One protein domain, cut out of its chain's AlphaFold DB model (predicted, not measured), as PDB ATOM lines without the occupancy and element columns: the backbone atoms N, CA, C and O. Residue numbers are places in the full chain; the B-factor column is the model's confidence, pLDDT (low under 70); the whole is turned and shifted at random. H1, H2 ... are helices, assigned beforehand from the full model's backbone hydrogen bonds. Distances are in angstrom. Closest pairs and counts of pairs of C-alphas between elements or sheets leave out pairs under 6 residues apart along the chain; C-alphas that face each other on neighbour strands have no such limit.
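What this domain is: This is residues 422 to 487 of the 488 residues of an uncharacterized protein of Ascobolus immersus RN42 (UniProt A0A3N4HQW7). Two helices lie side by side as a helical hairpin, the longer H1 beside the shorter H2, with a wide loop, residues 447 to 461, joining them at one end. After H2, the tail of residues 476 to 487 turns back toward the loop end. The printed part has 66 residues with two named helices, H1 then H2, and no named strand; its class is all helix. It is compact, with a radius of gyration of the C-alphas of 12.1 A, and spans 36 by 25 by 17 A.

How they stand to each other: H1, residues 428 to 446, touches H2, residues 462 to 475, with its residues 438 to 445 alone. The closest C-alphas are those of Val 445 and Lys 465, 6.4 A apart. The helices run opposite ways at a shallow tilt of 14 degrees. In H1 and H2 every O i to N i+4 pair is within hydrogen-bond range.

Where its parts are: H1 measures 26.7 A, beginning at C-alpha 428 (39.590, -30.327, -25.655). H2 measures 19.6 A, ending at C-alpha 475 (32.056, -27.128, -41.527).

The domain as a whole: The C-alphas farthest apart, of Thr 427 and Gly 459, are 36.3 A apart. The printed part has no cut. The link from H1 to H2 is long, 15 residues. Mean pLDDT of the printed part is 70.0; 26 residues are under 70, among them residues 422 to 430 and 448 to 455.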
ATOM      1  N   GLN A 422      40.690 -27.249 -37.717       57.84
ATOM      2  CA  GLN A 422      41.414 -28.429 -37.244       57.84
ATOM      3  C   GLN A 422      42.261 -28.129 -36.004       57.84
ATOM      4  O   GLN A 422      42.506 -29.032 -35.213       57.84
ATOM      5  N   GLU A 423      42.694 -26.880 -35.811       59.28
ATOM      6  CA  GLU A 423      43.402 -26.461 -34.600       59.28
ATOM      7  C   GLU A 423      42.452 -26.274 -33.416       59.28
ATOM      8  O   GLU A 423      42.722 -26.813 -32.342       59.28
ATOM      9  N   MET A 424      41.301 -25.623 -33.625       58.84
ATOM     10  CA  MET A 424      40.246 -25.527 -32.609       58.84
ATOM     11  C   MET A 424      39.839 -26.929 -32.123       58.84
ATOM     12  O   MET A 424      39.876 -27.219 -30.932       58.84
ATOM     13  N   LEU A 425      39.604 -27.860 -33.050       59.34
ATOM     14  CA  LEU A 425      39.275 -29.254 -32.733       59.34
ATOM     15  C   LEU A 425      40.454 -30.085 -32.204       59.34
ATOM     16  O   LEU A 425      40.252 -31.235 -31.820       59.34
ATOM     17  N   SER A 426      41.684 -29.567 -32.210       60.56
ATOM     18  CA  SER A 426      42.849 -30.292 -31.678       60.56
ATOM     19  C   SER A 426      43.015 -30.141 -30.165       60.56
ATOM     20  O   SER A 426      43.789 -30.884 -29.565       60.56
ATOM     21  N   THR A 427      42.263 -29.224 -29.548       64.81
ATOM     22  CA  THR A 427      42.228 -29.000 -28.097       64.81
ATOM     23  C   THR A 427      40.878 -29.432 -27.532       64.81
ATOM     24  O   THR A 427      39.860 -29.332 -28.218       64.81
ATOM     25  N   ASP A 428      40.850 -29.920 -26.291       66.50
ATOM     26  CA  ASP A 428      39.590 -30.327 -25.655       66.50
ATOM     27  C   ASP A 428      38.645 -29.128 -25.461       66.50
ATOM     28  O   ASP A 428      37.447 -29.247 -25.719       66.50
ATOM     29  N   ASP A 429      39.194 -27.954 -25.139       65.06
ATOM     30  CA  ASP A 429      38.432 -26.705 -25.013       65.06
ATOM     31  C   ASP A 429      37.811 -26.274 -26.349       65.06
ATOM     32  O   ASP A 429      36.618 -25.977 -26.407       65.06
ATOM     33  N   GLY A 430      38.567 -26.312 -27.449       62.28
ATOM     34  CA  GLY A 430      38.040 -25.925 -28.758       62.28
ATOM     35  C   GLY A 430      37.062 -26.948 -29.353       62.28
ATOM     36  O   GLY A 430      36.121 -26.563 -30.049       62.28
ATOM     37  N   LYS A 431      37.180 -28.243 -29.021       70.81
ATOM     38  CA  LYS A 431      36.107 -29.220 -29.295       70.81
ATOM     39  C   LYS A 431      34.837 -28.875 -28.525       70.81
ATOM     40  O   LYS A 431      33.744 -28.971 -29.082       70.81
ATOM     41  N   GLN A 432      34.968 -28.484 -27.262       72.12
ATOM     42  CA  GLN A 432      33.832 -28.127 -26.419       72.12
ATOM     43  C   GLN A 432      33.151 -26.837 -26.897       72.12
ATOM     44  O   GLN A 432      31.921 -26.764 -26.927       72.12
ATOM     45  N   GLU A 433      33.928 -25.858 -27.353       70.44
ATOM     46  CA  GLU A 433      33.429 -24.622 -27.955       70.44
ATOM     47  C   GLU A 433      32.691 -24.891 -29.275       70.44
ATOM     48  O   GLU A 433      31.541 -24.479 -29.435       70.44
ATOM     49  N   ALA A 434      33.278 -25.692 -30.172       70.69
ATOM     50  CA  ALA A 434      32.631 -26.108 -31.417       70.69
ATOM     51  C   ALA A 434      31.312 -26.858 -31.157       70.69
ATOM     52  O   ALA A 434      30.307 -26.626 -31.836       70.69
ATOM     53  N   LYS A 435      31.279 -27.715 -30.127       76.19
ATOM     54  CA  LYS A 435      30.052 -28.378 -29.670       76.19
ATOM     55  C   LYS A 435      29.019 -27.382 -29.155       76.19
ATOM     56  O   LYS A 435      27.852 -27.477 -29.534       76.19
ATOM     57  N   SER A 436      29.429 -26.406 -28.347       77.19
ATOM     58  CA  SER A 436      28.546 -25.353 -27.831       77.19
ATOM     59  C   SER A 436      27.888 -24.553 -28.961       77.19
ATOM     60  O   SER A 436      26.676 -24.342 -28.934       77.19
ATOM     61  N   MET A 437      28.643 -24.187 -30.003       74.06
ATOM     62  CA  MET A 437      28.107 -23.482 -31.177       74.06
ATOM     63  C   MET A 437      27.029 -24.300 -31.905       74.06
ATOM     64  O   MET A 437      26.000 -23.759 -32.315       74.06
ATOM     65  N   ILE A 438      27.233 -25.615 -32.039       80.75
ATOM     66  CA  ILE A 438      26.230 -26.518 -32.618       80.75
ATOM     67  C   ILE A 438      24.993 -26.629 -31.719       80.75
ATOM     68  O   ILE A 438      23.875 -26.562 -32.231       80.75
ATOM     69  N   TYR A 439      25.150 -26.720 -30.397       79.12
ATOM     70  CA  TYR A 439      24.009 -26.726 -29.472       79.12
ATOM     71  C   TYR A 439      23.190 -25.430 -29.538       79.12
ATOM     72  O   TYR A 439      21.956 -25.486 -29.555       79.12
ATOM     73  N   GLU A 440      23.836 -24.267 -29.633       75.12
ATOM     74  CA  GLU A 440      23.139 -22.988 -29.817       75.12
ATOM     75  C   GLU A 440      22.400 -22.919 -31.157       75.12
ATOM     76  O   GLU A 440      21.250 -22.469 -31.212       75.12
ATOM     77  N   LEU A 441      23.018 -23.425 -32.227       76.81
ATOM     78  CA  LEU A 441      22.388 -23.534 -33.539       76.81
ATOM     79  C   LEU A 441      21.148 -24.437 -33.496       76.81
ATOM     80  O   LEU A 441      20.084 -24.047 -33.978       76.81
ATOM     81  N   ILE A 442      21.250 -25.616 -32.880       79.25
ATOM     82  CA  ILE A 442      20.129 -26.553 -32.705       79.25
ATOM     83  C   ILE A 442      19.010 -25.917 -31.885       79.25
ATOM     84  O   ILE A 442      17.831 -26.064 -32.226       79.25
ATOM     85  N   ARG A 443      19.361 -25.174 -30.832       78.00
ATOM     86  CA  ARG A 443      18.394 -24.434 -30.022       78.00
ATOM     87  C   ARG A 443      17.662 -23.396 -30.871       78.00
ATOM     88  O   ARG A 443      16.433 -23.390 -30.872       78.00
ATOM     89  N   ALA A 444      18.383 -22.579 -31.640       72.00
ATOM     90  CA  ALA A 444      17.790 -21.574 -32.523       72.00
ATOM     91  C   ALA A 444      16.886 -22.199 -33.602       72.00
ATOM     92  O   ALA A 444      15.805 -21.682 -33.892       72.00
ATOM     93  N   VAL A 445      17.289 -23.341 -34.164       76.19
ATOM     94  CA  VAL A 445      16.508 -24.114 -35.141       76.19
ATOM     95  C   VAL A 445      15.212 -24.662 -34.531       76.19
ATOM     96  O   VAL A 445      14.141 -24.543 -35.140       76.19
ATOM     97  N   SER A 446      15.308 -25.231 -33.329       73.31
ATOM     98  CA  SER A 446      14.197 -25.870 -32.612       73.31
ATOM     99  C   SER A 446      13.160 -24.860 -32.128       73.31
ATOM    100  O   SER A 446      11.963 -25.126 -32.198       73.31
ATOM    101  N   THR A 447      13.588 -23.670 -31.698       74.81
ATOM    102  CA  THR A 447      12.672 -22.615 -31.234       74.81
ATOM    103  C   THR A 447      12.170 -21.704 -32.358       74.81
ATOM    104  O   THR A 447      11.468 -20.736 -32.080       74.81
ATOM    105  N   GLY A 448      12.560 -21.948 -33.616       62.25
ATOM    106  CA  GLY A 448      12.261 -21.045 -34.737       62.25
ATOM    107  C   GLY A 448      12.873 -19.647 -34.568       62.25
ATOM    108  O   GLY A 448      12.365 -18.677 -35.126       62.25
ATOM    109  N   GLY A 449      13.939 -19.544 -33.770       67.94
ATOM    110  CA  GLY A 449      14.626 -18.298 -33.462       67.94
ATOM    111  C   GLY A 449      15.426 -17.754 -34.645       67.94
ATOM    112  O   GLY A 449      15.413 -18.292 -35.756       67.94
ATOM    113  N   ARG A 450      16.139 -16.655 -34.401       64.88
ATOM    114  CA  ARG A 450      17.112 -16.116 -35.353       64.88
ATOM    115  C   ARG A 450      18.507 -16.607 -35.004       64.88
ATOM    116  O   ARG A 450      18.858 -16.674 -33.830       64.88
ATOM    117  N   LEU A 451      19.292 -16.908 -36.030       57.91
ATOM    118  CA  LEU A 451      20.729 -17.124 -35.883       57.91
ATOM    119  C   LEU A 451      21.426 -15.815 -35.470       57.91
ATOM    120  O   LEU A 451      20.882 -14.738 -35.735       57.91
ATOM    121  N   PRO A 452      22.651 -15.874 -34.915       46.69
ATOM    122  CA  PRO A 452      23.480 -14.687 -34.668       46.69
ATOM    123  C   PRO A 452      23.688 -13.813 -35.918       46.69
ATOM    124  O   PRO A 452      23.858 -12.603 -35.822       46.69
ATOM    125  N   THR A 453      23.590 -14.410 -37.109       49.09
ATOM    126  CA  THR A 453      23.635 -13.734 -38.417       49.09
ATOM    127  C   THR A 453      22.340 -12.995 -38.792       49.09
ATOM    128  O   THR A 453      22.254 -12.398 -39.861       49.09
ATOM    129  N   GLY A 454      21.304 -13.045 -37.949       48.25
ATOM    130  CA  GLY A 454      20.008 -12.398 -38.167       48.25
ATOM    131  C   GLY A 454      19.019 -13.193 -39.029       48.25
ATOM    132  O   GLY A 454      17.861 -12.780 -39.150       48.25
ATOM    133  N   THR A 455      19.427 -14.336 -39.593       61.41
ATOM    134  CA  THR A 455      18.569 -15.209 -40.411       61.41
ATOM    135  C   THR A 455      17.489 -15.871 -39.556       61.41
ATOM    136  O   THR A 455      17.789 -16.502 -38.544       61.41
ATOM    137  N   SER A 456      16.224 -15.732 -39.960       71.56
ATOM    138  CA  SER A 456      15.085 -16.359 -39.280       71.56
ATOM    139  C   SER A 456      14.930 -17.822 -39.679       71.56
ATOM    140  O   SER A 456      14.851 -18.131 -40.867       71.56
ATOM    141  N   MET A 457      14.803 -18.707 -38.688       75.56
ATOM    142  CA  MET A 457      14.520 -20.129 -38.911       75.56
ATOM    143  C   MET A 457      13.011 -20.429 -38.969       75.56
ATOM    144  O   MET A 457      12.616 -21.571 -39.218       75.56
ATOM    145  N   ALA A 458      12.160 -19.412 -38.772       68.00
ATOM    146  CA  ALA A 458      10.705 -19.533 -38.626       68.00
ATOM    147  C   ALA A 458       9.931 -19.896 -39.916       68.00
ATOM    148  O   ALA A 458       8.711 -20.003 -39.878       68.00
ATOM    149  N   GLY A 459      10.609 -20.110 -41.048       69.44
ATOM    150  CA  GLY A 459       9.978 -20.474 -42.327       69.44
ATOM    151  C   GLY A 459      10.654 -21.623 -43.074       69.44
ATOM    152  O   GLY A 459      10.293 -21.902 -44.212       69.44
ATOM    153  N   LEU A 460      11.649 -22.273 -42.463       77.75
ATOM    154  CA  LEU A 460      12.381 -23.372 -43.088       77.75
ATOM    155  C   LEU A 460      11.704 -24.714 -42.806       77.75
ATOM    156  O   LEU A 460      11.255 -24.971 -41.685       77.75
ATOM    157  N   SER A 461      11.683 -25.591 -43.810       82.00
ATOM    158  CA  SER A 461      11.257 -26.978 -43.629       82.00
ATOM    159  C   SER A 461      12.224 -27.728 -42.712       82.00
ATOM    160  O   SER A 461      13.388 -27.349 -42.560       82.00
ATOM    161  N   GLN A 462      11.771 -28.834 -42.120       76.75
ATOM    162  CA  GLN A 462      12.620 -29.648 -41.248       76.75
ATOM    163  C   GLN A 462      13.875 -30.161 -41.974       76.75
ATOM    164  O   GLN A 462      14.963 -30.151 -41.408       76.75
ATOM    165  N   ALA A 463      13.757 -30.514 -43.258       76.44
ATOM    166  CA  ALA A 463      14.895 -30.928 -44.079       76.44
ATOM    167  C   ALA A 463      15.908 -29.788 -44.301       76.44
ATOM    168  O   ALA A 463      17.115 -30.009 -44.248       76.44
ATOM    169  N   GLN A 464      15.437 -28.553 -44.499       76.56
ATOM    170  CA  GLN A 464      16.307 -27.380 -44.639       76.56
ATOM    171  C   GLN A 464      17.003 -27.033 -43.321       76.56
ATOM    172  O   GLN A 464      18.196 -26.751 -43.308       76.56
ATOM    173  N   LYS A 465      16.273 -27.111 -42.206       77.00
ATOM    174  CA  LYS A 465      16.809 -26.934 -40.851       77.00
ATOM    175  C   LYS A 465      17.912 -27.947 -40.535       77.00
ATOM    176  O   LYS A 465      18.986 -27.558 -40.088       77.00
ATOM    177  N   MET A 466      17.677 -29.221 -40.848       79.12
ATOM    178  CA  MET A 466      18.675 -30.283 -40.695       79.12
ATOM    179  C   MET A 466      19.869 -30.115 -41.636       79.12
ATOM    180  O   MET A 466      20.997 -30.369 -41.233       79.12
ATOM    181  N   SER A 467      19.653 -29.623 -42.857       78.19
ATOM    182  CA  SER A 467      20.738 -29.298 -43.791       78.19
ATOM    183  C   SER A 467      21.644 -28.177 -43.263       78.19
ATOM    184  O   SER A 467      22.862 -28.267 -43.378       78.19
ATOM    185  N   VAL A 468      21.077 -27.156 -42.606       74.19
ATOM    186  CA  VAL A 468      21.855 -26.087 -41.953       74.19
ATOM    187  C   VAL A 468      22.682 -26.631 -40.787       74.19
ATOM    188  O   VAL A 468      23.865 -26.314 -40.694       74.19
ATOM    189  N   ILE A 469      22.094 -27.477 -39.931       77.50
ATOM    190  CA  ILE A 469      22.812 -28.110 -38.811       77.50
ATOM    191  C   ILE A 469      23.934 -29.011 -39.337       77.50
ATOM    192  O   ILE A 469      25.083 -28.840 -38.946       77.50
ATOM    193  N   ASN A 470      23.640 -29.904 -40.285       76.94
ATOM    194  CA  ASN A 470      24.636 -30.805 -40.870       76.94
ATOM    195  C   ASN A 470      25.734 -30.045 -41.620       76.94
ATOM    196  O   ASN A 470      26.902 -30.418 -41.543       76.94
ATOM    197  N   GLY A 471      25.382 -28.962 -42.317       75.38
ATOM    198  CA  GLY A 471      26.340 -28.073 -42.966       75.38
ATOM    199  C   GLY A 471      27.267 -27.400 -41.957       75.38
ATOM    200  O   GLY A 471      28.476 -27.384 -42.167       75.38
ATOM    201  N   ALA A 472      26.727 -26.918 -40.834       71.50
ATOM    202  CA  ALA A 472      27.517 -26.335 -39.754       71.50
ATOM    203  C   ALA A 472      28.408 -27.371 -39.052       71.50
ATOM    204  O   ALA A 472      29.570 -27.079 -38.803       71.50
ATOM    205  N   MET A 473      27.911 -28.584 -38.789       74.38
ATOM    206  CA  MET A 473      28.698 -29.676 -38.196       74.38
ATOM    207  C   MET A 473      29.833 -30.115 -39.119       74.38
ATOM    208  O   MET A 473      30.976 -30.205 -38.688       74.38
ATOM    209  N   THR A 474      29.535 -30.292 -40.409       75.56
ATOM    210  CA  THR A 474      30.535 -30.627 -41.435       75.56
ATOM    211  C   THR A 474      31.578 -29.526 -41.556       75.56
ATOM    212  O   THR A 474      32.768 -29.813 -41.654       75.56
ATOM    213  N   HIS A 475      31.144 -28.262 -41.525       64.25
ATOM    214  CA  HIS A 475      32.056 -27.128 -41.527       64.25
ATOM    215  C   HIS A 475      32.952 -27.179 -40.290       64.25
ATOM    216  O   HIS A 475      34.162 -27.205 -40.439       64.25
ATOM    217  N   LEU A 476      32.380 -27.344 -39.098       65.19
ATOM    218  CA  LEU A 476      33.104 -27.456 -37.832       65.19
ATOM    219  C   LEU A 476      33.866 -28.777 -37.640       65.19
ATOM    220  O   LEU A 476      34.410 -28.978 -36.564       65.19
ATOM    221  N   GLY A 477      33.925 -29.671 -38.634       67.31
ATOM    222  CA  GLY A 477      34.635 -30.951 -38.538       67.31
ATOM    223  C   GLY A 477      34.090 -31.907 -37.468       67.31
ATOM    224  O   GLY A 477      34.834 -32.759 -36.988       67.31
ATOM    225  N   LEU A 478      32.819 -31.757 -37.088       75.38
ATOM    226  CA  LEU A 478      32.130 -32.577 -36.092       75.38
ATOM    227  C   LEU A 478      31.206 -33.592 -36.772       75.38
ATOM    228  O   LEU A 478      30.547 -33.291 -37.771       75.38
ATOM    229  N   ALA A 479      31.122 -34.789 -36.204       78.88
ATOM    230  CA  ALA A 479      30.227 -35.848 -36.646       78.88
ATOM    231  C   ALA A 479      28.943 -35.885 -35.793       78.88
ATOM    232  O   ALA A 479      28.962 -35.491 -34.627       78.88
ATOM    233  N   PRO A 480      27.817 -36.413 -36.312       75.38
ATOM    234  CA  PRO A 480      26.608 -36.653 -35.512       75.38
ATOM    235  C   PRO A 480      26.870 -37.465 -34.235       75.38
ATOM    236  O   PRO A 480      26.266 -37.203 -33.198       75.38
ATOM    237  N   SER A 481      27.839 -38.386 -34.282       76.94
ATOM    238  CA  SER A 481      28.291 -39.184 -33.136       76.94
ATOM    239  C   SER A 481      28.919 -38.365 -32.005       76.94
ATOM    240  O   SER A 481      28.996 -38.852 -30.881       76.94
ATOM    241  N   ASP A 482      29.353 -37.130 -32.269       73.38
ATOM    242  CA  ASP A 482      29.886 -36.229 -31.243       73.38
ATOM    243  C   ASP A 482      28.791 -35.637 -30.338       73.38
ATOM    244  O   ASP A 482      29.117 -35.003 -29.326       73.38
ATOM    245  N   PHE A 483      27.517 -35.880 -30.683       73.94
ATOM    246  CA  PHE A 483      26.317 -35.419 -29.985       73.94
ATOM    247  C   PHE A 483      25.322 -36.571 -29.725       73.94
ATOM    248  O   PHE A 483      24.191 -36.547 -30.222       73.94
ATOM    249  N   PRO A 484      25.699 -37.585 -28.926       65.81
ATOM    250  CA  PRO A 484      24.862 -38.764 -28.678       65.81
ATOM    251  C   PRO A 484      23.514 -38.420 -28.019       65.81
ATOM    252  O   PRO A 484      22.520 -39.106 -28.232       65.81
ATOM    253  N   GLU A 485      23.469 -37.308 -27.280       60.84
ATOM    254  CA  GLU A 485      22.288 -36.744 -26.609       60.84
ATOM    255  C   GLU A 485      21.138 -36.392 -27.577       60.84
ATOM    256  O   GLU A 485      19.990 -36.252 -27.163       60.84
ATOM    257  N   LEU A 486      21.449 -36.178 -28.862       62.75
ATOM    258  CA  LEU A 486      20.501 -35.669 -29.856       62.75
ATOM    259  C   LEU A 486      19.765 -36.775 -30.624       62.75
ATOM    260  O   LEU A 486      18.834 -36.465 -31.365       62.75
ATOM    261  N   GLY A 487      20.143 -38.044 -30.427       56.53
ATOM    262  CA  GLY A 487      19.416 -39.206 -30.951       56.53
ATOM    263  C   GLY A 487      19.328 -39.291 -32.481       56.53
ATOM    264  O   GLY A 487      18.292 -39.718 -32.990       56.53
TER     265      GLY A 487